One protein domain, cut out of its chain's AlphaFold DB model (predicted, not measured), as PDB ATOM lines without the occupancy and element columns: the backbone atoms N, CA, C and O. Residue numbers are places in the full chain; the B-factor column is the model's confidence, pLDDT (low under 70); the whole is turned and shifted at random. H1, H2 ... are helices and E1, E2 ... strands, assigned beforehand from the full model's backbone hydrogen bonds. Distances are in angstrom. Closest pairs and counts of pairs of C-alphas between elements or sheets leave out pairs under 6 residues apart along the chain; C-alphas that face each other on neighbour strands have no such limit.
ATOM      1  N   VAL A 759     -16.366   9.462  11.023       90.38
ATOM      2  CA  VAL A 759     -15.403  10.560  10.887       90.38
ATOM      3  C   VAL A 759     -14.130   9.993  10.285       90.38
ATOM      4  O   VAL A 759     -13.421   9.242  10.936       90.38
ATOM      5  N   ARG A 760     -13.829  10.356   9.046       92.50
ATOM      6  CA  ARG A 760     -12.529  10.111   8.431       92.50
ATOM      7  C   ARG A 760     -11.505  11.052   9.062       92.50
ATOM      8  O   ARG A 760     -11.676  12.271   9.017       92.50
ATOM      9  N   ILE A 761     -10.471  10.485   9.668       93.69
ATOM     10  CA  ILE A 761      -9.382  11.185  10.344       93.69
ATOM     11  C   ILE A 761      -8.095  10.874   9.587       93.69
ATOM     12  O   ILE A 761      -7.583   9.763   9.655       93.69
ATOM     13  N   GLU A 762      -7.565  11.850   8.861       92.88
ATOM     14  CA  GLU A 762      -6.279  11.738   8.174       92.88
ATOM     15  C   GLU A 762      -5.204  12.367   9.062       92.88
ATOM     16  O   GLU A 762      -5.278  13.554   9.392       92.88
ATOM     17  N   CYS A 763      -4.221  11.586   9.503       92.00
ATOM     18  CA  CYS A 763      -3.191  12.077  10.416       92.00
ATOM     19  C   CYS A 763      -1.839  11.392  10.198       92.00
ATOM     20  O   CYS A 763      -1.756  10.308   9.626       92.00
ATOM     21  N   SER A 764      -0.764  12.021  10.682       88.56
ATOM     22  CA  SER A 764       0.561  11.385  10.710       88.56
ATOM     23  C   SER A 764       0.600  10.173  11.652       88.56
ATOM     24  O   SER A 764      -0.180  10.088  12.606       88.56
ATOM     25  N   SER A 765       1.576   9.286  11.449       85.31
ATOM     26  CA  SER A 765       1.834   8.110  12.298       85.31
ATOM     27  C   SER A 765       2.026   8.441  13.787       85.31
ATOM     28  O   SER A 765       1.771   7.603  14.642       85.31
ATOM     29  N   LYS A 766       2.414   9.674  14.138       86.38
ATOM     30  CA  LYS A 766       2.529  10.116  15.541       86.38
ATOM     31  C   LYS A 766       1.178  10.243  16.248       86.38
ATOM     32  O   LYS A 766       1.126  10.142  17.470       86.38
ATOM     33  N   PHE A 767       0.101  10.469  15.496       89.19
ATOM     34  CA  PHE A 767      -1.254  10.613  16.029       89.19
ATOM     35  C   PHE A 767      -2.095   9.346  15.890       89.19
ATOM     36  O   PHE A 767      -3.173   9.287  16.474       89.19
ATOM     37  N   SER A 768      -1.619   8.312  15.189       86.25
ATOM     38  CA  SER A 768      -2.372   7.057  15.059       86.25
ATOM     39  C   SER A 768      -2.622   6.393  16.417       86.25
ATOM     40  O   SER A 768      -3.687   5.829  16.633       86.25
ATOM     41  N   ALA A 769      -1.709   6.556  17.382       89.75
ATOM     42  CA  ALA A 769      -1.886   6.061  18.749       89.75
ATOM     43  C   ALA A 769      -3.074   6.708  19.497       89.75
ATOM     44  O   ALA A 769      -3.624   6.103  20.413       89.75
ATOM     45  N   ILE A 770      -3.495   7.922  19.111       89.69
ATOM     46  CA  ILE A 770      -4.671   8.602  19.688       89.69
ATOM     47  C   ILE A 770      -5.973   7.953  19.191       89.69
ATOM     48  O   ILE A 770      -6.970   7.924  19.923       89.69
ATOM     49  N   PHE A 771      -5.942   7.411  17.969       88.25
ATOM     50  CA  PHE A 771      -7.069   6.836  17.236       88.25
ATOM     51  C   PHE A 771      -6.772   5.378  16.837       88.25
ATOM     52  O   PHE A 771      -6.537   5.112  15.652       88.25
ATOM     53  N   PRO A 772      -6.739   4.441  17.806       82.81
ATOM     54  CA  PRO A 772      -6.352   3.054  17.560       82.81
ATOM     55  C   PRO A 772      -7.233   2.404  16.485       82.81
ATOM     56  O   PRO A 772      -8.460   2.440  16.558       82.81
ATOM     57  N   SER A 773      -6.591   1.806  15.479       72.81
ATOM     58  CA  SER A 773      -7.221   1.226  14.284       72.81
ATOM     59  C   SER A 773      -7.848  -0.152  14.495       72.81
ATOM     60  O   SER A 773      -8.543  -0.645  13.609       72.81
ATOM     61  N   ASP A 774      -7.593  -0.787  15.638       66.62
ATOM     62  CA  ASP A 774      -7.745  -2.239  15.789       66.62
ATOM     63  C   ASP A 774      -9.203  -2.694  16.013       66.62
ATOM     64  O   ASP A 774      -9.475  -3.888  16.083       66.62
ATOM     65  N   ILE A 775     -10.164  -1.759  16.063       61.00
ATOM     66  CA  ILE A 775     -11.594  -2.024  16.309       61.00
ATOM     67  C   ILE A 775     -12.446  -1.502  15.132       61.00
ATOM     68  O   ILE A 775     -13.340  -0.673  15.292       61.00
ATOM     69  N   GLN A 776     -12.158  -1.953  13.906       55.12
ATOM     70  CA  GLN A 776     -12.785  -1.418  12.679       55.12
ATOM     71  C   GLN A 776     -14.306  -1.650  12.554       55.12
ATOM     72  O   GLN A 776     -14.958  -1.035  11.701       55.12
ATOM     73  N   THR A 777     -14.891  -2.534  13.364       53.31
ATOM     74  CA  THR A 777     -16.314  -2.894  13.256       53.31
ATOM     75  C   THR A 777     -17.245  -2.018  14.096       53.31
ATOM     76  O   THR A 777     -18.441  -2.020  13.828       53.31
ATOM     77  N   GLU A 778     -16.739  -1.219  15.049       61.00
ATOM     78  CA  GLU A 778     -17.605  -0.485  15.997       61.00
ATOM     79  C   GLU A 778     -17.268   1.002  16.203       61.00
ATOM     80  O   GLU A 778     -18.046   1.727  16.824       61.00
ATOM     81  N   THR A 779     -16.157   1.517  15.669       76.94
ATOM     82  CA  THR A 779     -15.796   2.927  15.877       76.94
ATOM     83  C   THR A 779     -16.598   3.884  14.989       76.94
ATOM     84  O   THR A 779     -16.826   3.649  13.804       76.94
ATOM     85  N   PHE A 780     -16.965   5.047  15.540       86.31
ATOM     86  CA  PHE A 780     -17.599   6.154  14.802       86.31
ATOM     87  C   PHE A 780     -16.617   6.915  13.885       86.31
ATOM     88  O   PHE A 780     -16.970   7.952  13.322       86.31
ATOM     89  N   TYR A 781     -15.376   6.447  13.758       90.00
ATOM     90  CA  TYR A 781     -14.315   7.065  12.967       90.00
ATOM     91  C   TYR A 781     -13.505   6.022  12.192       90.00
ATOM     92  O   TYR A 781     -13.492   4.839  12.533       90.00
ATOM     93  N   GLU A 782     -12.833   6.495  11.147       91.38
ATOM     94  CA  GLU A 782     -11.908   5.767  10.286       91.38
ATOM     95  C   GLU A 782     -10.598   6.556  10.238       91.38
ATOM     96  O   GLU A 782     -10.605   7.732   9.872       91.38
ATOM     97  N   THR A 783      -9.479   5.934  10.605       90.81
ATOM     98  CA  THR A 783      -8.167   6.595  10.597       90.81
ATOM     99  C   THR A 783      -7.407   6.242   9.324       90.81
ATOM    100  O   THR A 783      -7.232   5.069   9.007       90.81
ATOM    101  N   ILE A 784      -6.902   7.253   8.621       90.44
ATOM    102  CA  ILE A 784      -6.023   7.102   7.462       90.44
ATOM    103  C   ILE A 784      -4.662   7.671   7.842       90.44
ATOM    104  O   ILE A 784      -4.516   8.875   8.072       90.44
ATOM    105  N   SER A 785      -3.655   6.800   7.914       88.62
ATOM    106  CA  SER A 785      -2.279   7.245   8.112       88.62
ATOM    107  C   SER A 785      -1.783   7.881   6.822       88.62
ATOM    108  O   SER A 785      -1.711   7.222   5.787       88.62
ATOM    109  N   LEU A 786      -1.420   9.157   6.886       86.19
ATOM    110  CA  LEU A 786      -0.706   9.811   5.798       86.19
ATOM    111  C   LEU A 786       0.783   9.477   5.929       86.19
ATOM    112  O   LEU A 786       1.337   9.548   7.032       86.19
ATOM    113  N   GLU A 787       1.425   9.102   4.820       80.25
ATOM    114  CA  GLU A 787       2.888   9.030   4.770       80.25
ATOM    115  C   GLU A 787       3.470  10.393   5.161       80.25
ATOM    116  O   GLU A 787       2.878  11.440   4.876       80.25
ATOM    117  N   GLU A 788       4.593  10.380   5.888       70.50
ATOM    118  CA  GLU A 788       5.221  11.609   6.371       70.50
ATOM    119  C   GLU A 788       5.391  12.592   5.213       70.50
ATOM    120  O   GLU A 788       5.894  12.239   4.148       70.50
ATOM    121  N   ASN A 789       4.902  13.817   5.421       64.94
ATOM    122  CA  ASN A 789       4.761  14.809   4.369       64.94
ATOM    123  C   ASN A 789       6.073  14.938   3.564       64.94
ATOM    124  O   ASN A 789       7.086  15.349   4.143       64.94
ATOM    125  N   PRO A 790       6.074  14.644   2.249       57.47
ATOM    126  CA  PRO A 790       7.293  14.608   1.439       57.47
ATOM    127  C   PRO A 790       7.996  15.971   1.360       57.47
ATOM    128  O   PRO A 790       9.168  16.048   0.999       57.47
ATOM    129  N   LEU A 791       7.302  17.054   1.728       58.00
ATOM    130  CA  LEU A 791       7.845  18.410   1.773       58.00
ATOM    131  C   LEU A 791       8.642  18.709   3.056       58.00
ATOM    132  O   LEU A 791       9.176  19.809   3.190       58.00
ATOM    133  N   GLY A 792       8.722  17.771   4.011       63.19
ATOM    134  CA  GLY A 792       9.439  17.966   5.277       63.19
ATOM    135  C   GLY A 792       8.850  19.084   6.143       63.19
ATOM    136  O   GLY A 792       9.577  19.738   6.893       63.19
ATOM    137  N   LEU A 793       7.547  19.346   5.993       61.84
ATOM    138  CA  LEU A 793       6.840  20.399   6.718       61.84
ATOM    139  C   LEU A 793       6.884  20.147   8.231       61.84
ATOM    140  O   LEU A 793       6.735  19.020   8.698       61.84
ATOM    141  N   ILE A 794       7.112  21.224   8.988       68.19
ATOM    142  CA  ILE A 794       7.424  21.166  10.423       68.19
ATOM    143  C   ILE A 794       6.173  20.872  11.262       68.19
ATOM    144  O   ILE A 794       6.257  20.178  12.277       68.19
ATOM    145  N   LEU A 795       5.013  21.397  10.853       81.31
ATOM    146  CA  LEU A 795       3.778  21.279  11.626       81.31
ATOM    147  C   LEU A 795       3.082  19.950  11.353       81.31
ATOM    148  O   LEU A 795       2.790  19.600  10.210       81.31
ATOM    149  N   GLN A 796       2.777  19.232  12.428       88.62
ATOM    150  CA  GLN A 796       1.983  18.012  12.354       88.62
ATOM    151  C   GLN A 796       0.512  18.395  12.171       88.62
ATOM    152  O   GLN A 796       0.035  19.331  12.816       88.62
ATOM    153  N   SER A 797      -0.209  17.681  11.307       90.06
ATOM    154  CA  SER A 797      -1.613  17.970  11.011       90.06
ATOM    155  C   SER A 797      -2.527  16.767  11.241       90.06
ATOM    156  O   SER A 797      -2.118  15.606  11.130       90.06
ATOM    157  N   VAL A 798      -3.773  17.074  11.595       92.06
ATOM    158  CA  VAL A 798      -4.897  16.141  11.677       92.06
ATOM    159  C   VAL A 798      -6.052  16.741  10.886       92.06
ATOM    160  O   VAL A 798      -6.485  17.858  11.165       92.06
ATOM    161  N   VAL A 799      -6.549  16.012   9.897       92.81
ATOM    162  CA  VAL A 799      -7.686  16.409   9.067       92.81
ATOM    163  C   VAL A 799      -8.867  15.533   9.446       92.81
ATOM    164  O   VAL A 799      -8.798  14.316   9.328       92.81
ATOM    165  N   MET A 800      -9.957  16.140   9.898       94.50
ATOM    166  CA  MET A 800     -11.183  15.427  10.247       94.50
ATOM    167  C   MET A 800     -12.293  15.792   9.270       94.50
ATOM    168  O   MET A 800     -12.547  16.970   9.010       94.50
ATOM    169  N   GLN A 801     -12.980  14.781   8.754       91.56
ATOM    170  CA  GLN A 801     -14.092  14.936   7.830       91.56
ATOM    171  C   GLN A 801     -15.140  13.865   8.115       91.56
ATOM    172  O   GLN A 801     -14.860  12.677   8.058       91.56
ATOM    173  N   THR A 802     -16.375  14.255   8.410       87.50
ATOM    174  CA  THR A 802     -17.475  13.286   8.458       87.50
ATOM    175  C   THR A 802     -17.851  12.849   7.047       87.50
ATOM    176  O   THR A 802     -18.156  13.710   6.210       87.50
ATOM    177  N   ASN A 803     -17.905  11.531   6.848       81.75
ATOM    178  CA  ASN A 803     -18.401  10.860   5.654       81.75
ATOM    179  C   ASN A 803     -19.690  10.092   5.984       81.75
ATOM    180  O   ASN A 803     -19.790   9.420   7.016       81.75
ATOM    181  N   ASN A 804     -20.686  10.198   5.107       75.88
ATOM    182  CA  ASN A 804     -21.917   9.413   5.180       75.88
ATOM    183  C   ASN A 804     -22.411   9.093   3.760       75.88
ATOM    184  O   ASN A 804     -23.100   9.903   3.142       75.88
ATOM    185  N   GLY A 805     -21.999   7.950   3.203       75.38
ATOM    186  CA  GLY A 805     -22.241   7.633   1.791       75.38
ATOM    187  C   GLY A 805     -21.590   8.667   0.861       75.38
ATOM    188  O   GLY A 805     -20.396   8.936   0.971       75.38
ATOM    189  N   ALA A 806     -22.380   9.279  -0.026       66.00
ATOM    190  CA  ALA A 806     -21.922  10.350  -0.920       66.00
ATOM    191  C   ALA A 806     -21.707  11.704  -0.211       66.00
ATOM    192  O   ALA A 806     -21.126  12.626  -0.787       66.00
ATOM    193  N   PHE A 807     -22.169  11.852   1.035       66.69
ATOM    194  CA  PHE A 807     -22.030  13.099   1.771       66.69
ATOM    195  C   PHE A 807     -20.634  13.241   2.374       66.69
ATOM    196  O   PHE A 807     -20.190  12.409   3.169       66.69
ATOM    197  N   GLN A 808     -19.996  14.368   2.059       76.19
ATOM    198  CA  GLN A 808     -18.751  14.807   2.669       76.19
ATOM    199  C   GLN A 808     -18.913  16.199   3.280       76.19
ATOM    200  O   GLN A 808     -19.276  17.189   2.632       76.19
ATOM    201  N   SER A 809     -18.617  16.273   4.565       79.38
ATOM    202  CA  SER A 809     -18.586  17.531   5.301       79.38
ATOM    203  C   SER A 809     -17.353  18.392   4.964       79.38
ATOM    204  O   SER A 809     -16.428  17.934   4.294       79.38
ATOM    205  N   ASN A 810     -17.336  19.655   5.414       83.38
ATOM    206  CA  ASN A 810     -16.121  20.483   5.337       83.38
ATOM    207  C   ASN A 810     -15.036  19.895   6.238       83.38
ATOM    208  O   ASN A 810     -15.349  19.331   7.290       83.38
ATOM    209  N   LYS A 811     -13.772  20.067   5.861       90.00
ATOM    210  CA  LYS A 811     -12.674  19.530   6.655       90.00
ATOM    211  C   LYS A 811     -12.415  20.431   7.857       90.00
ATOM    212  O   LYS A 811     -12.411  21.658   7.746       90.00
ATOM    213  N   LEU A 812     -12.194  19.811   9.009       93.31
ATOM    214  CA  LEU A 812     -11.567  20.447  10.159       93.31
ATOM    215  C   LEU A 812     -10.085  20.090  10.115       93.31
ATOM    216  O   LEU A 812      -9.720  18.936  10.325       93.31
ATOM    217  N   VAL A 813      -9.244  21.069   9.808       93.62
ATOM    218  CA  VAL A 813      -7.798  20.896   9.684       93.62
ATOM    219  C   VAL A 813      -7.133  21.478  10.913       93.62
ATOM    220  O   VAL A 813      -7.211  22.675  11.168       93.62
ATOM    221  N   ILE A 814      -6.502  20.608  11.687       95.62
ATOM    222  CA  ILE A 814      -5.873  20.932  12.959       95.62
ATOM    223  C   ILE A 814      -4.366  20.842  12.758       95.62
ATOM    224  O   ILE A 814      -3.833  19.756  12.550       95.62
ATOM    225  N   CYS A 815      -3.678  21.973  12.830       95.12
ATOM    226  CA  CYS A 815      -2.223  22.048  12.835       95.12
ATOM    227  C   CYS A 815      -1.741  22.158  14.280       95.12
ATOM    228  O   CYS A 815      -2.205  23.018  15.026       95.12
ATOM    229  N   VAL A 816      -0.811  21.298  14.683       94.88
ATOM    230  CA  VAL A 816      -0.265  21.270  16.042       94.88
ATOM    231  C   VAL A 816       1.119  21.910  16.042       94.88
ATOM    232  O   VAL A 816       1.987  21.518  15.262       94.88
ATOM    233  N   ILE A 817       1.326  22.888  16.928       95.06
ATOM    234  CA  ILE A 817       2.622  23.537  17.156       95.06
ATOM    235  C   ILE A 817       2.991  23.467  18.639       95.06
ATOM    236  O   ILE A 817       2.167  23.726  19.519       95.06
ATOM    237  N   GLU A 818       4.247  23.141  18.935       94.56
ATOM    238  CA  GLU A 818       4.755  23.236  20.300       94.56
ATOM    239  C   GLU A 818       4.914  24.699  20.705       94.56
ATOM    240  O   GLU A 818       5.404  25.536  19.948       94.56
ATOM    241  N   GLY A 819       4.564  25.012  21.947       94.81
ATOM    242  CA  GLY A 819       4.721  26.344  22.520       94.81
ATOM    243  C   GLY A 819       6.173  26.813  22.487       94.81
ATOM    244  O   GLY A 819       6.427  27.989  22.243       94.81
ATOM    245  N   ASN A 820       7.124  25.887  22.661       95.12
ATOM    246  CA  ASN A 820       8.551  26.174  22.532       95.12
ATOM    247  C   ASN A 820       8.934  26.566  21.099       95.12
ATOM    248  O   ASN A 820       9.693  27.510  20.915       95.12
ATOM    249  N   ASP A 821       8.372  25.898  20.090       95.31
ATOM    250  CA  ASP A 821       8.667  26.183  18.683       95.31
ATOM    251  C   ASP A 821       8.056  27.517  18.250       95.31
ATOM    252  O   ASP A 821       8.720  28.321  17.594       95.31
ATOM    253  N   LEU A 822       6.816  27.802  18.671       96.25
ATOM    254  CA  LEU A 822       6.196  29.112  18.469       96.25
ATOM    255  C   LEU A 822       7.046  30.220  19.100       96.25
ATOM    256  O   LEU A 822       7.337  31.229  18.459       96.25
ATOM    257  N   PHE A 823       7.465  30.021  20.349       95.81
ATOM    258  CA  PHE A 823       8.271  30.998  21.065       95.81
ATOM    259  C   PHE A 823       9.653  31.192  20.422       95.81
ATOM    260  O   PHE A 823      10.103  32.327  20.268       95.81
ATOM    261  N   GLN A 824      10.298  30.116  19.963       95.62
ATOM    262  CA  GLN A 824      11.574  30.191  19.253       95.62
ATOM    263  C   GLN A 824      11.442  30.974  17.941       95.62
ATOM    264  O   GLN A 824      12.259  31.850  17.674       95.62
ATOM    265  N   ARG A 825      10.375  30.751  17.163       96.62
ATOM    266  CA  ARG A 825      10.096  31.524  15.936       96.62
ATOM    267  C   ARG A 825       9.917  33.012  16.220       96.62
ATOM    268  O   ARG A 825      10.398  33.844  15.455       96.62
ATOM    269  N   VAL A 826       9.267  33.351  17.334       96.12
ATOM    270  CA  VAL A 826       9.148  34.737  17.804       96.12
ATOM    271  C   VAL A 826      10.525  35.329  18.127       96.12
ATOM    272  O   VAL A 826      10.834  36.437  17.685       96.12
ATOM    273  N   GLN A 827      11.379  34.591  18.841       95.06
ATOM    274  CA  GLN A 827      12.745  35.030  19.140       95.06
ATOM    275  C   GLN A 827      13.599  35.191  17.875       95.06
ATOM    276  O   GLN A 827      14.342  36.164  17.758       95.06
ATOM    277  N   ASP A 828      13.496  34.265  16.927       94.69
ATOM    278  CA  ASP A 828      14.263  34.288  15.681       94.69
ATOM    279  C   ASP A 828      13.796  35.425  14.763       94.69
ATOM    280  O   ASP A 828      14.619  36.137  14.180       94.69
ATOM    281  N   GLY A 829      12.486  35.677  14.702       95.00
ATOM    282  CA  GLY A 829      11.915  36.853  14.044       95.00
ATOM    283  C   GLY A 829      12.450  38.156  14.644       95.00
ATOM    284  O   GLY A 829      12.888  39.042  13.911       95.00
ATOM    285  N   ALA A 830      12.514  38.237  15.976       93.50
ATOM    286  CA  ALA A 830      13.047  39.401  16.679       93.50
ATOM    287  C   ALA A 830      14.566  39.591  16.516       93.50
ATOM    288  O   ALA A 830      15.043  40.722  16.553       93.50
ATOM    289  N   LYS A 831      15.335  38.510  16.327       93.19
ATOM    290  CA  LYS A 831      16.787  38.568  16.075       93.19
ATOM    291  C   LYS A 831      17.129  38.911  14.624       93.19
ATOM    292  O   LYS A 831      18.145  39.553  14.376       93.19
ATOM    293  N   SER A 832      16.329  38.433  13.672       89.75
ATOM    294  CA  SER A 832      16.628  38.524  12.236       89.75
ATOM    295  C   SER A 832      16.271  39.873  11.615       89.75
ATOM    296  O   SER A 832      16.918  40.293  10.654       89.75
ATOM    297  N   GLN A 833      15.267  40.576  12.141       83.19
ATOM    298  CA  GLN A 833      14.894  41.886  11.622       83.19
ATOM    299  C   GLN A 833      15.750  42.986  12.256       83.19
ATOM    300  O   GLN A 833      15.717  43.220  13.457       83.19
ATOM    301  N   SER A 834      16.469  43.740  11.419       71.38
ATOM    302  CA  SER A 834      17.247  44.916  11.838       71.38
ATOM    303  C   SER A 834      16.378  46.105  12.276       71.38
ATOM    304  O   SER A 834      16.896  47.189  12.543       71.38
ATOM    305  N   ARG A 835      15.048  45.948  12.260       64.88
ATOM    306  CA  ARG A 835      14.067  46.982  12.583       64.88
ATOM    307  C   ARG A 835      13.399  46.633  13.907       64.88
ATOM    308  O   ARG A 835      12.870  45.541  14.058       64.88
ATOM    309  N   ASN A 836      13.351  47.603  14.818       74.81
ATOM    310  CA  ASN A 836      12.668  47.515  16.117       74.81
ATOM    311  C   ASN A 836      11.125  47.485  16.001       74.81
ATOM    312  O   ASN A 836      10.436  47.874  16.940       74.81
ATOM    313  N   ASP A 837      10.570  47.084  14.854       88.94
ATOM    314  CA  ASP A 837       9.125  47.050  14.644       88.94
ATOM    315  C   ASP A 837       8.579  45.661  14.986       88.94
ATOM    316  O   ASP A 837       8.493  44.759  14.150       88.94
ATOM    317  N   LEU A 838       8.231  45.486  16.260       91.25
ATOM    318  CA  LEU A 838       7.679  44.237  16.784       91.25
ATOM    319  C   LEU A 838       6.365  43.840  16.090       91.25
ATOM    320  O   LEU A 838       6.046  42.653  16.031       91.25
ATOM    321  N   PHE A 839       5.631  44.789  15.503       90.81
ATOM    322  CA  PHE A 839       4.421  44.481  14.751       90.81
ATOM    323  C   PHE A 839       4.739  43.773  13.426       90.81
ATOM    324  O   PHE A 839       4.162  42.722  13.143       90.81
ATOM    325  N   GLU A 840       5.708  44.273  12.653       92.44
ATOM    326  CA  GLU A 840       6.143  43.612  11.412       92.44
ATOM    327  C   GLU A 840       6.781  42.241  11.683       92.44
ATOM    328  O   GLU A 840       6.621  41.314  10.885       92.44
ATOM    329  N   ILE A 841       7.436  42.070  12.838       95.19
ATOM    330  CA  ILE A 841       7.888  40.750  13.299       95.19
ATOM    331  C   ILE A 841       6.686  39.826  13.532       95.19
ATOM    332  O   ILE A 841       6.689  38.694  13.046       95.19
ATOM    333  N   SER A 842       5.648  40.297  14.235       96.12
ATOM    334  CA  SER A 842       4.458  39.488  14.533       96.12
ATOM    335  C   SER A 842       3.753  39.015  13.263       96.12
ATOM    336  O   SER A 842       3.421  37.836  13.133       96.12
ATOM    337  N   LYS A 843       3.623  39.915  12.285       95.75
ATOM    338  CA  LYS A 843       3.048  39.639  10.974       95.75
ATOM    339  C   LYS A 843       3.885  38.627  10.198       95.75
ATOM    340  O   LYS A 843       3.329  37.649   9.714       95.75
ATOM    341  N   ALA A 844       5.206  38.804  10.126       95.88
ATOM    342  CA  ALA A 844       6.078  37.869   9.411       95.88
ATOM    343  C   ALA A 844       6.043  36.454  10.020       95.88
ATOM    344  O   ALA A 844       6.000  35.462   9.292       95.88
ATOM    345  N   VAL A 845       6.029  36.350  11.355       96.69
ATOM    346  CA  VAL A 845       5.919  35.062  12.057       96.69
ATOM    347  C   VAL A 845       4.544  34.427  11.817       96.69
ATOM    348  O   VAL A 845       4.470  33.232  11.526       96.69
ATOM    349  N   ALA A 846       3.463  35.209  11.889       97.38
ATOM    350  CA  ALA A 846       2.109  34.730  11.623       97.38
ATOM    351  C   ALA A 846       1.926  34.266  10.166       97.38
ATOM    352  O   ALA A 846       1.373  33.192   9.933       97.38
ATOM    353  N   GLU A 847       2.447  35.020   9.193       96.06
ATOM    354  CA  GLU A 847       2.438  34.662   7.769       96.06
ATOM    355  C   GLU A 847       3.166  33.338   7.526       96.06
ATOM    356  O   GLU A 847       2.645  32.470   6.823       96.06
ATOM    357  N   HIS A 848       4.328  33.145   8.156       95.38
ATOM    358  CA  HIS A 848       5.082  31.898   8.064       95.38
ATOM    359  C   HIS A 848       4.286  30.707   8.619       95.38
ATOM    360  O   HIS A 848       4.133  29.697   7.937       95.38
ATOM    361  N   ILE A 849       3.732  30.830   9.833       95.69
ATOM    362  CA  ILE A 849       2.925  29.767  10.457       95.69
ATOM    363  C   ILE A 849       1.680  29.463   9.613       95.69
ATOM    364  O   ILE A 849       1.361  28.298   9.381       95.69
ATOM    365  N   SER A 850       0.984  30.491   9.120       94.94
ATOM    366  CA  SER A 850      -0.199  30.316   8.273       94.94
ATOM    367  C   SER A 850       0.142  29.630   6.950       94.94
ATOM    368  O   SER A 850      -0.604  28.750   6.522       94.94
ATOM    369  N   SER A 851       1.268  29.984   6.325       92.88
ATOM    370  CA  SER A 851       1.738  29.330   5.099       92.88
ATOM    371  C   SER A 851       2.000  27.841   5.322       92.88
ATOM    372  O   SER A 851       1.620  27.023   4.485       92.88
ATOM    373  N   GLU A 852       2.603  27.471   6.453       92.06
ATOM    374  CA  GLU A 852       2.797  26.066   6.814       92.06
ATOM    375  C   GLU A 852       1.466  25.352   7.070       92.06
ATOM    376  O   GLU A 852       1.271  24.251   6.565       92.06
ATOM    377  N   CYS A 853       0.516  25.975   7.775       90.94
ATOM    378  CA  CYS A 853      -0.803  25.376   8.016       90.94
ATOM    379  C   CYS A 853      -1.560  25.110   6.702       90.94
ATOM    380  O   CYS A 853      -2.148  24.044   6.517       90.94
ATOM    381  N   ARG A 854      -1.506  26.056   5.758       90.00
ATOM    382  CA  ARG A 854      -2.230  25.977   4.479       90.00
ATOM    383  C   ARG A 854      -1.584  25.072   3.443       90.00
ATOM    384  O   ARG A 854      -2.263  24.658   2.511       90.00
ATOM    385  N   SER A 855      -0.309  24.733   3.605       85.88
ATOM    386  CA  SER A 855       0.392  23.822   2.695       85.88
ATOM    387  C   SER A 855      -0.248  22.423   2.605       85.88
ATOM    388  O   SER A 855      -0.027  21.710   1.632       85.88
ATOM    389  N   PHE A 856      -1.087  22.057   3.581       72.56
ATOM    390  CA  PHE A 856      -1.838  20.801   3.620       72.56
ATOM    391  C   PHE A 856      -3.212  20.865   2.928       72.56
ATOM    392  O   PHE A 856      -3.880  19.839   2.791       72.56
ATOM    393  N   LEU A 857      -3.672  22.046   2.510       74.94
ATOM    394  CA  LEU A 857      -5.029  22.236   2.000       74.94
ATOM    395  C   LEU A 857      -5.069  22.198   0.476       74.94
ATOM    396  O   LEU A 857      -4.551  23.082  -0.199       74.94
ATOM    397  N   ILE A 858      -5.781  21.208  -0.065       69.19
ATOM    398  CA  ILE A 858      -6.047  21.100  -1.507       69.19
ATOM    399  C   ILE A 858      -7.110  22.130  -1.949       69.19
ATOM    400  O   ILE A 858      -7.067  22.610  -3.079       69.19
ATOM    401  N   CYS A 859      -8.052  22.518  -1.073       70.19
ATOM    402  CA  CYS A 859      -9.097  23.502  -1.392       70.19
ATOM    403  C   CYS A 859      -9.523  24.348  -0.165       70.19
ATOM    404  O   CYS A 859     -10.445  23.975   0.555       70.19
ATOM    405  N   PRO A 860      -8.924  25.530   0.063       67.56
ATOM    406  CA  PRO A 860      -9.007  26.239   1.348       67.56
ATOM    407  C   PRO A 860     -10.309  27.015   1.614       67.56
ATOM    408  O   PRO A 860     -10.481  27.553   2.702       67.56
ATOM    409  N   LYS A 861     -11.225  27.157   0.643       75.88
ATOM    410  CA  LYS A 861     -12.283  28.185   0.747       75.88
ATOM    411  C   LYS A 861     -13.309  27.946   1.858       75.88
ATOM    412  O   LYS A 861     -13.810  28.920   2.409       75.88
ATOM    413  N   ASP A 862     -13.622  26.691   2.175       80.50
ATOM    414  CA  ASP A 862     -14.727  26.353   3.083       80.50
ATOM    415  C   ASP A 862     -14.288  25.530   4.314       80.50
ATOM    416  O   ASP A 862     -15.093  25.326   5.235       80.50
ATOM    417  N   ASP A 863     -13.022  25.111   4.365       87.88
ATOM    418  CA  ASP A 863     -12.449  24.326   5.461       87.88
ATOM    419  C   ASP A 863     -12.255  25.173   6.732       87.88
ATOM    420  O   ASP A 863     -12.261  26.410   6.718       87.88
ATOM    421  N   ARG A 864     -12.183  24.504   7.884       91.06
ATOM    422  CA  ARG A 864     -11.944  25.141   9.184       91.06
ATOM    423  C   ARG A 864     -10.530  24.833   9.624       91.06
ATOM    424  O   ARG A 864     -10.210  23.685   9.903       91.06
ATOM    425  N   GLU A 865      -9.713  25.869   9.701       93.75
ATOM    426  CA  GLU A 865      -8.317  25.764  10.105       93.75
ATOM    427  C   GLU A 865      -8.176  26.094  11.598       93.75
ATOM    428  O   GLU A 865      -8.569  27.174  12.057       93.75
ATOM    429  N   VAL A 866      -7.610  25.162  12.359       95.38
ATOM    430  CA  VAL A 866      -7.325  25.305  13.786       95.38
ATOM    431  C   VAL A 866      -5.827  25.161  14.009       95.38
ATOM    432  O   VAL A 866      -5.240  24.147  13.651       95.38
ATOM    433  N   LEU A 867      -5.212  26.148  14.651       96.38
ATOM    434  CA  LEU A 867      -3.871  26.040  15.204       96.38
ATOM    435  C   LEU A 867      -3.973  25.661  16.683       96.38
ATOM    436  O   LEU A 867      -4.399  26.463  17.515       96.38
ATOM    437  N   LEU A 868      -3.571  24.438  17.010       96.12
ATOM    438  CA  LEU A 868      -3.501  23.931  18.371       96.12
ATOM    439  C   LEU A 868      -2.082  24.132  18.923       96.12
ATOM    440  O   LEU A 868      -1.131  23.504  18.459       96.12
ATOM    441  N   ILE A 869      -1.934  25.011  19.914       95.62
ATOM    442  CA  ILE A 869      -0.640  25.347  20.522       95.62
ATOM    443  C   ILE A 869      -0.468  24.573  21.829       95.62
ATOM    444  O   ILE A 869      -1.214  24.795  22.784       95.62
ATOM    445  N   ARG A 870       0.541  23.703  21.910       93.94
ATOM    446  CA  ARG A 870       0.780  22.837  23.074       93.94
ATOM    447  C   ARG A 870       1.797  23.431  24.047       93.94
ATOM    448  O   ARG A 870       2.923  23.720  23.670       93.94
ATOM    449  N   GLY A 871       1.439  23.591  25.317       93.19
ATOM    450  CA  GLY A 871       2.371  23.986  26.378       93.19
ATOM    451  C   GLY A 871       2.925  25.413  26.261       93.19
ATOM    452  O   GLY A 871       4.030  25.669  26.735       93.19
ATOM    453  N   LEU A 872       2.185  26.350  25.649       93.88
ATOM    454  CA  LEU A 872       2.646  27.735  25.450       93.88
ATOM    455  C   LEU A 872       3.031  28.433  26.759       93.88
ATOM    456  O   LEU A 872       4.104  29.024  26.839       93.88
ATOM    457  N   GLY A 873       2.191  28.329  27.794       92.50
ATOM    458  CA  GLY A 873       2.474  28.934  29.100       92.50
ATOM    459  C   GLY A 873       3.778  28.412  29.708       92.50
ATOM    460  O   GLY A 873       4.658  29.198  30.044       92.50
ATOM    461  N   ALA A 874       3.955  27.086  29.735       92.50
ATOM    462  CA  ALA A 874       5.173  26.457  30.245       92.50
ATOM    463  C   ALA A 874       6.423  26.862  29.444       92.50
ATOM    464  O   ALA A 874       7.469  27.120  30.037       92.50
ATOM    465  N   ALA A 875       6.315  26.970  28.116       93.94
ATOM    466  CA  ALA A 875       7.406  27.443  27.266       93.94
ATOM    467  C   ALA A 875       7.784  28.900  27.578       93.94
ATOM    468  O   ALA A 875       8.963  29.218  27.726       93.94
ATOM    469  N   MET A 876       6.791  29.777  27.747       94.00
ATOM    470  CA  MET A 876       7.016  31.181  28.098       94.00
ATOM    471  C   MET A 876       7.600  31.349  29.504       94.00
ATOM    472  O   MET A 876       8.436  32.226  29.710       94.00
ATOM    473  N   ASP A 877       7.187  30.530  30.471       93.56
ATOM    474  CA  ASP A 877       7.720  30.564  31.836       93.56
ATOM    475  C   ASP A 877       9.139  29.991  31.911       93.56
ATOM    476  O   ASP A 877       9.993  30.542  32.605       93.56
ATOM    477  N   ALA A 878       9.435  28.929  31.154       94.38
ATOM    478  CA  ALA A 878      10.792  28.404  31.018       94.38
ATOM    479  C   ALA A 878      11.722  29.427  30.351       94.38
ATOM    480  O   ALA A 878      12.844  29.637  30.813       94.38
ATOM    481  N   ALA A 879      11.242  30.103  29.307       93.69
ATOM    482  CA  ALA A 879      11.983  31.167  28.651       93.69
ATOM    483  C   ALA A 879      12.200  32.372  29.574       93.69
ATOM    484  O   ALA A 879      13.299  32.911  29.589       93.69
ATOM    485  N   ALA A 880      11.204  32.759  30.379       93.62
ATOM    486  CA  ALA A 880      11.305  33.880  31.317       93.62
ATOM    487  C   ALA A 880      12.405  33.706  32.377       93.62
ATOM    488  O   ALA A 880      12.905  34.696  32.904       93.62
ATOM    489  N   LYS A 881      12.817  32.464  32.663       95.38
ATOM    490  CA  LYS A 881      13.941  32.155  33.562       95.38
ATOM    491  C   LYS A 881      15.316  32.353  32.909       95.38
ATOM    492  O   LYS A 881      16.328  32.309  33.602       95.38
ATOM    493  N   GLN A 882      15.383  32.537  31.590       94.94
ATOM    494  CA  GLN A 882      16.639  32.727  30.861       94.94
ATOM    495  C   GLN A 882      17.050  34.205  30.851       94.94
ATOM    496  O   GLN A 882      16.225  35.092  30.656       94.94
ATOM    497  N   THR A 883      18.352  34.482  30.959       91.94
ATOM    498  CA  THR A 883      18.901  35.855  31.003       91.94
ATOM    499  C   THR A 883      18.659  36.673  29.732       91.94
ATOM    500  O   THR A 883      18.698  37.898  29.769       91.94
ATOM    501  N   GLN A 884      18.404  36.013  28.600       91.50
ATOM    502  CA  GLN A 884      18.152  36.657  27.303       91.50
ATOM    503  C   GLN A 884      16.671  36.982  27.064       91.50
ATOM    504  O   GLN A 884      16.300  37.454  25.984       91.50
ATOM    505  N   TYR A 885      15.808  36.687  28.033       92.81
ATOM    506  CA  TYR A 885      14.384  36.904  27.897       92.81
ATOM    507  C   TYR A 885      14.027  38.389  27.908       92.81
ATOM    508  O   TYR A 885      14.458  39.151  28.769       92.81
ATOM    509  N   ARG A 886      13.188  38.784  26.951       92.38
ATOM    510  CA  ARG A 886      12.609  40.122  26.851       92.38
ATOM    511  C   ARG A 886      11.127  40.043  27.187       92.38
ATOM    512  O   ARG A 886      10.423  39.177  26.665       92.38
ATOM    513  N   VAL A 887      10.645  40.927  28.060       89.31
ATOM    514  CA  VAL A 887       9.239  40.941  28.513       89.31
ATOM    515  C   VAL A 887       8.286  41.170  27.332       89.31
ATOM    516  O   VAL A 887       7.195  40.596  27.286       89.31
ATOM    517  N   GLU A 888       8.756  41.912  26.332       93.00
ATOM    518  CA  GLU A 888       8.107  42.188  25.055       93.00
ATOM    519  C   GLU A 888       7.716  40.911  24.305       93.00
ATOM    520  O   GLU A 888       6.711  40.909  23.595       93.00
ATOM    521  N   TYR A 889       8.442  39.800  24.491       95.00
ATOM    522  CA  TYR A 889       8.126  38.543  23.814       95.00
ATOM    523  C   TYR A 889       6.755  37.986  24.210       95.00
ATOM    524  O   TYR A 889       6.099  37.389  23.361       95.00
ATOM    525  N   ARG A 890       6.255  38.229  25.436       94.56
ATOM    526  CA  ARG A 890       4.876  37.818  25.792       94.56
ATOM    527  C   ARG A 890       3.843  38.537  24.948       94.56
ATOM    528  O   ARG A 890       2.875  37.940  24.499       94.56
ATOM    529  N   VAL A 891       4.056  39.831  24.765       94.81
ATOM    530  CA  VAL A 891       3.146  40.687  24.016       94.81
ATOM    531  C   VAL A 891       3.237  40.365  22.528       94.81
ATOM    532  O   VAL A 891       2.220  40.304  21.847       94.81
ATOM    533  N   LEU A 892       4.447  40.094  22.037       96.00
ATOM    534  CA  LEU A 892       4.685  39.684  20.662       96.00
ATOM    535  C   LEU A 892       4.005  38.346  20.332       96.00
ATOM    536  O   LEU A 892       3.434  38.215  19.256       96.00
ATOM    537  N   VAL A 893       3.990  37.384  21.261       97.12
ATOM    538  CA  VAL A 893       3.210  36.142  21.113       97.12
ATOM    539  C   VAL A 893       1.713  36.440  20.978       97.12
ATOM    540  O   VAL A 893       1.076  35.909  20.070       97.12
ATOM    541  N   ASP A 894       1.152  37.320  21.813       97.06
ATOM    542  CA  ASP A 894      -0.265  37.695  21.703       97.06
ATOM    543  C   ASP A 894      -0.567  38.424  20.378       97.06
ATOM    544  O   ASP A 894      -1.623  38.200  19.786       97.06
ATOM    545  N   LEU A 895       0.362  39.251  19.874       97.19
ATOM    546  CA  LEU A 895       0.252  39.883  18.551       97.19
ATOM    547  C   LEU A 895       0.265  38.850  17.420       97.19
ATOM    548  O   LEU A 895      -0.564  38.937  16.519       97.19
ATOM    549  N   VAL A 896       1.155  37.853  17.483       97.81
ATOM    550  CA  VAL A 896       1.190  36.747  16.511       97.81
ATOM    551  C   VAL A 896      -0.134  35.985  16.526       97.81
ATOM    552  O   VAL A 896      -0.701  35.732  15.469       97.81
ATOM    553  N   ILE A 897      -0.668  35.659  17.708       97.81
ATOM    554  CA  ILE A 897      -1.967  34.981  17.842       97.81
ATOM    555  C   ILE A 897      -3.095  35.837  17.249       97.81
ATOM    556  O   ILE A 897      -3.928  35.323  16.501       97.81
ATOM    557  N   ALA A 898      -3.111  37.141  17.524       97.50
ATOM    558  CA  ALA A 898      -4.092  38.059  16.956       97.50
ATOM    559  C   ALA A 898      -3.983  38.170  15.421       97.50
ATOM    560  O   ALA A 898      -5.010  38.129  14.743       97.50
ATOM    561  N   GLU A 899      -2.774  38.241  14.858       97.62
ATOM    562  CA  GLU A 899      -2.540  38.221  13.404       97.62
ATOM    563  C   GLU A 899      -3.031  36.907  12.770       97.62
ATOM    564  O   GLU A 899      -3.763  36.926  11.776       97.62
ATOM    565  N   LEU A 900      -2.727  35.759  13.385       97.19
ATOM    566  CA  LEU A 900      -3.210  34.447  12.938       97.19
ATOM    567  C   LEU A 900      -4.748  34.385  12.908       97.19
ATOM    568  O   LEU A 900      -5.330  33.896  11.937       97.19
ATOM    569  N   MET A 901      -5.424  34.921  13.929       96.81
ATOM    570  CA  MET A 901      -6.890  34.906  13.993       96.81
ATOM    571  C   MET A 901      -7.556  35.878  13.020       96.81
ATOM    572  O   MET A 901      -8.531  35.515  12.354       96.81
ATOM    573  N   LEU A 902      -7.077  37.123  12.975       96.06
ATOM    574  CA  LEU A 902      -7.758  38.201  12.263       96.06
ATOM    575  C   LEU A 902      -7.365  38.255  10.785       96.06
ATOM    576  O   LEU A 902      -8.244  38.330   9.932       96.06
ATOM    577  N   ARG A 903      -6.068  38.174  10.463       95.38
ATOM    578  CA  ARG A 903      -5.587  38.244   9.073       95.38
ATOM    579  C   ARG A 903      -5.651  36.895   8.374       95.38
ATOM    580  O   ARG A 903      -6.029  36.824   7.206       95.38
ATOM    581  N   HIS A 904      -5.271  35.831   9.076       94.81
ATOM    582  CA  HIS A 904      -5.172  34.495   8.485       94.81
ATOM    583  C   HIS A 904      -6.417  33.634   8.703       94.81
ATOM    584  O   HIS A 904      -6.546  32.590   8.068       94.81
ATOM    585  N   GLY A 905      -7.361  34.084   9.534       93.75
ATOM    586  CA  GLY A 905      -8.623  33.388   9.757       93.75
ATOM    587  C   GLY A 905      -8.483  32.075  10.534       93.75
ATOM    588  O   GLY A 905      -9.447  31.310  10.573       93.75
ATOM    589  N   LEU A 906      -7.341  31.823  11.174       94.69
ATOM    590  CA  LEU A 906      -7.114  30.626  11.979       94.69
ATOM    591  C   LEU A 906      -7.901  30.701  13.290       94.69
ATOM    592  O   LEU A 906      -8.035  31.764  13.894       94.69
ATOM    593  N   VAL A 907      -8.404  29.568  13.767       94.38
ATOM    594  CA  VAL A 907      -8.831  29.448  15.168       94.38
ATOM    595  C   VAL A 907      -7.625  29.015  15.991       94.38
ATOM    596  O   VAL A 907      -6.972  28.044  15.629       94.38
ATOM    597  N   VAL A 908      -7.331  29.690  17.103       94.94
ATOM    598  CA  VAL A 908      -6.184  29.340  17.950       94.94
ATOM    599  C   VAL A 908      -6.663  28.711  19.256       94.94
ATOM    600  O   VAL A 908      -7.291  29.362  20.083       94.94
ATOM    601  N   VAL A 909      -6.339  27.439  19.472       94.06
ATOM    602  CA  VAL A 909      -6.677  26.712  20.705       94.06
ATOM    603  C   VAL A 909      -5.386  26.438  21.470       94.06
ATOM    604  O   VAL A 909      -4.403  25.998  20.882       94.06
ATOM    605  N   GLN A 910      -5.355  26.713  22.775       92.31
ATOM    606  CA  GLN A 910      -4.174  26.454  23.604       92.31
ATOM    607  C   GLN A 910      -4.389  25.190  24.439       92.31
ATOM    608  O   GLN A 910      -5.307  25.137  25.249       92.31
ATOM    609  N   ALA A 911      -3.518  24.193  24.285       89.75
ATOM    610  CA  ALA A 911      -3.470  23.011  25.140       89.75
ATOM    611  C   ALA A 911      -2.438  23.250  26.259       89.75
ATOM    612  O   ALA A 911      -1.237  23.275  25.979       89.75
ATOM    613  N   PRO A 912      -2.849  23.477  27.520       81.06
ATOM    614  CA  PRO A 912      -1.937  23.935  28.567       81.06
ATOM    615  C   PRO A 912      -0.862  22.909  28.975       81.06
ATOM    616  O   PRO A 912       0.180  23.330  29.482       81.06
ATOM    617  N   ARG A 913      -1.051  21.595  28.756       70.31
ATOM    618  CA  ARG A 913      -0.058  20.547  29.083       70.31
ATOM    619  C   ARG A 913       0.361  19.682  27.887       70.31
ATOM    620  O   ARG A 913      -0.247  19.701  26.825       70.31
ATOM    621  N   CYS A 929     -17.077  16.891  15.221       89.00
ATOM    622  CA  CYS A 929     -17.322  16.640  13.795       89.00
ATOM    623  C   CYS A 929     -18.459  15.627  13.608       89.00
ATOM    624  O   CYS A 929     -19.426  15.898  12.882       89.00
ATOM    625  N   PHE A 930     -18.394  14.518  14.354       85.56
ATOM    626  CA  PHE A 930     -19.424  13.488  14.368       85.56
ATOM    627  C   PHE A 930     -20.780  14.010  14.842       85.56
ATOM    628  O   PHE A 930     -21.791  13.470  14.444       85.56
ATOM    629  N   TYR A 931     -20.909  15.074  15.621       76.88
ATOM    630  CA  TYR A 931     -22.245  15.578  15.983       76.88
ATOM    631  C   TYR A 931     -22.670  16.788  15.163       76.88
ATOM    632  O   TYR A 931     -23.786  16.845  14.647       76.88
ATOM    633  N   TYR A 932     -21.759  17.730  14.970       71.56
ATOM    634  CA  TYR A 932     -22.053  19.021  14.378       71.56
ATOM    635  C   TYR A 932     -22.377  18.935  12.888       71.56
ATOM    636  O   TYR A 932     -23.228  19.668  12.401       71.56
ATOM    637  N   GLN A 933     -21.748  18.053  12.118       63.56
ATOM    638  CA  GLN A 933     -21.926  18.087  10.660       63.56
ATOM    639  C   GLN A 933     -23.254  17.479  10.173       63.56
ATOM    640  O   GLN A 933     -23.587  17.647   9.004       63.56
ATOM    641  N   LEU A 934     -24.073  16.921  11.077       50.03
ATOM    642  CA  LEU A 934     -25.507  16.685  10.836       50.03
ATOM    643  C   LEU A 934     -26.300  17.986  10.652       50.03
ATOM    644  O   LEU A 934     -27.423  17.956  10.161       50.03
TER     645      LEU A 934
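Overview. This is residues 759 to 913 and 929 to 934 of the 940 residues of the protein "Hypothetical protein" of Pseudo-nitzschia australis (UniProt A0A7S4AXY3). The model is elongated, with a strongly twisted sheet of six strands reaching from one end to the middle and a cluster of four crossed helices, H1 to H4, at the other end. H5 lies over the sheet near E3, far from that cluster, and the long link of residues 765 to 780 joins E1 to E2 at the sheet's end. The printed part has 161 residues with five named helices and six named strands, in the order E1 E2 E3 E4 H1 H2 E5 H3 H4 E6 H5. The mixed sheet runs E2 E1 E3 E4 E5 E6, and the class is mixed, helices and strands. It is only just compact, close to loose, with a radius of gyration of the C-alphas of 17.7 A and spans of 56 by 31 by 30 A.

Along the chain. The strands are E1, residues 759 to 764, from C-alpha 759 at (-15.403, 10.560, 10.887); E2, 781 to 786; E3, 796 to 804, 26.4 A long; E4, 812 to 818, 19.4 A; E5, 864 to 870, 19.0 A; and E6, 907 to 911. The helices are H1, 819 to 832, 19.9 A; H2, 838 to 854, 24.1 A, from C-alpha 838 at (7.679, 44.237, 16.784); H3, 872 to 880; H4, 888 to 902, 20.8 A; and H5, 929 to 932, with C-alpha 932 at (-22.053, 19.021, 14.378).

Arrangement. E2 and E1 are parallel, with N 782 and O 759 2.8 A apart. E1 and E3 are antiparallel, with N 760 and O 801 at 2.7 A. E3 and E4 form a hairpin, with N 798 and O 814 at 2.8 A. E4 and E5 are parallel, with N 815 and O 866 at 2.8 A, and so are E5 and E6, with N 867 and O 907 at 2.8 A. E4, H1, H2 and E5 make a strand-helix-strand unit, two parallel neighbour strands joined through helices, as do E5, H3, H4 and E6; both crossovers are right-handed. H1, the hub, stands up from the sheet. With residues 825 to 830 alone it touches H2, Gly 829 and Ile 841 having the closest C-alphas, 5.7 A, at a steep tilt of 51 degrees, opposite ways. With residues 819 to 823 alone it touches H3, closest C-alphas Gly 819 and Leu 872, 3.9 A. H4 touches H2, closest C-alphas Ser 842 and Val 896, 4.7 A, at a steep tilt of 48 degrees, the same way. H2, H3 and H4 only graze the sheet. H5 is over E3, only just, with 3 of its 4 C-alphas, at a height of 8.5 A over the sheet. Every O i to N i+4 pair is within hydrogen-bond range in H1, H2, H3 and H4; H5 is too short for one.

Size, cuts and confidence. The C-alphas of Thr 777 and Ser 834, the two farthest apart, are 58.4 A apart. Residues 914 to 928 are not printed, and C-alphas 913 and 929 are 23.4 A apart across the cut. Of the links that are printed whole, E1 to E2 is long. The mean pLDDT of the printed part is 87.2, with 18 residues under 70, among them 774 to 778 and 789 to 794.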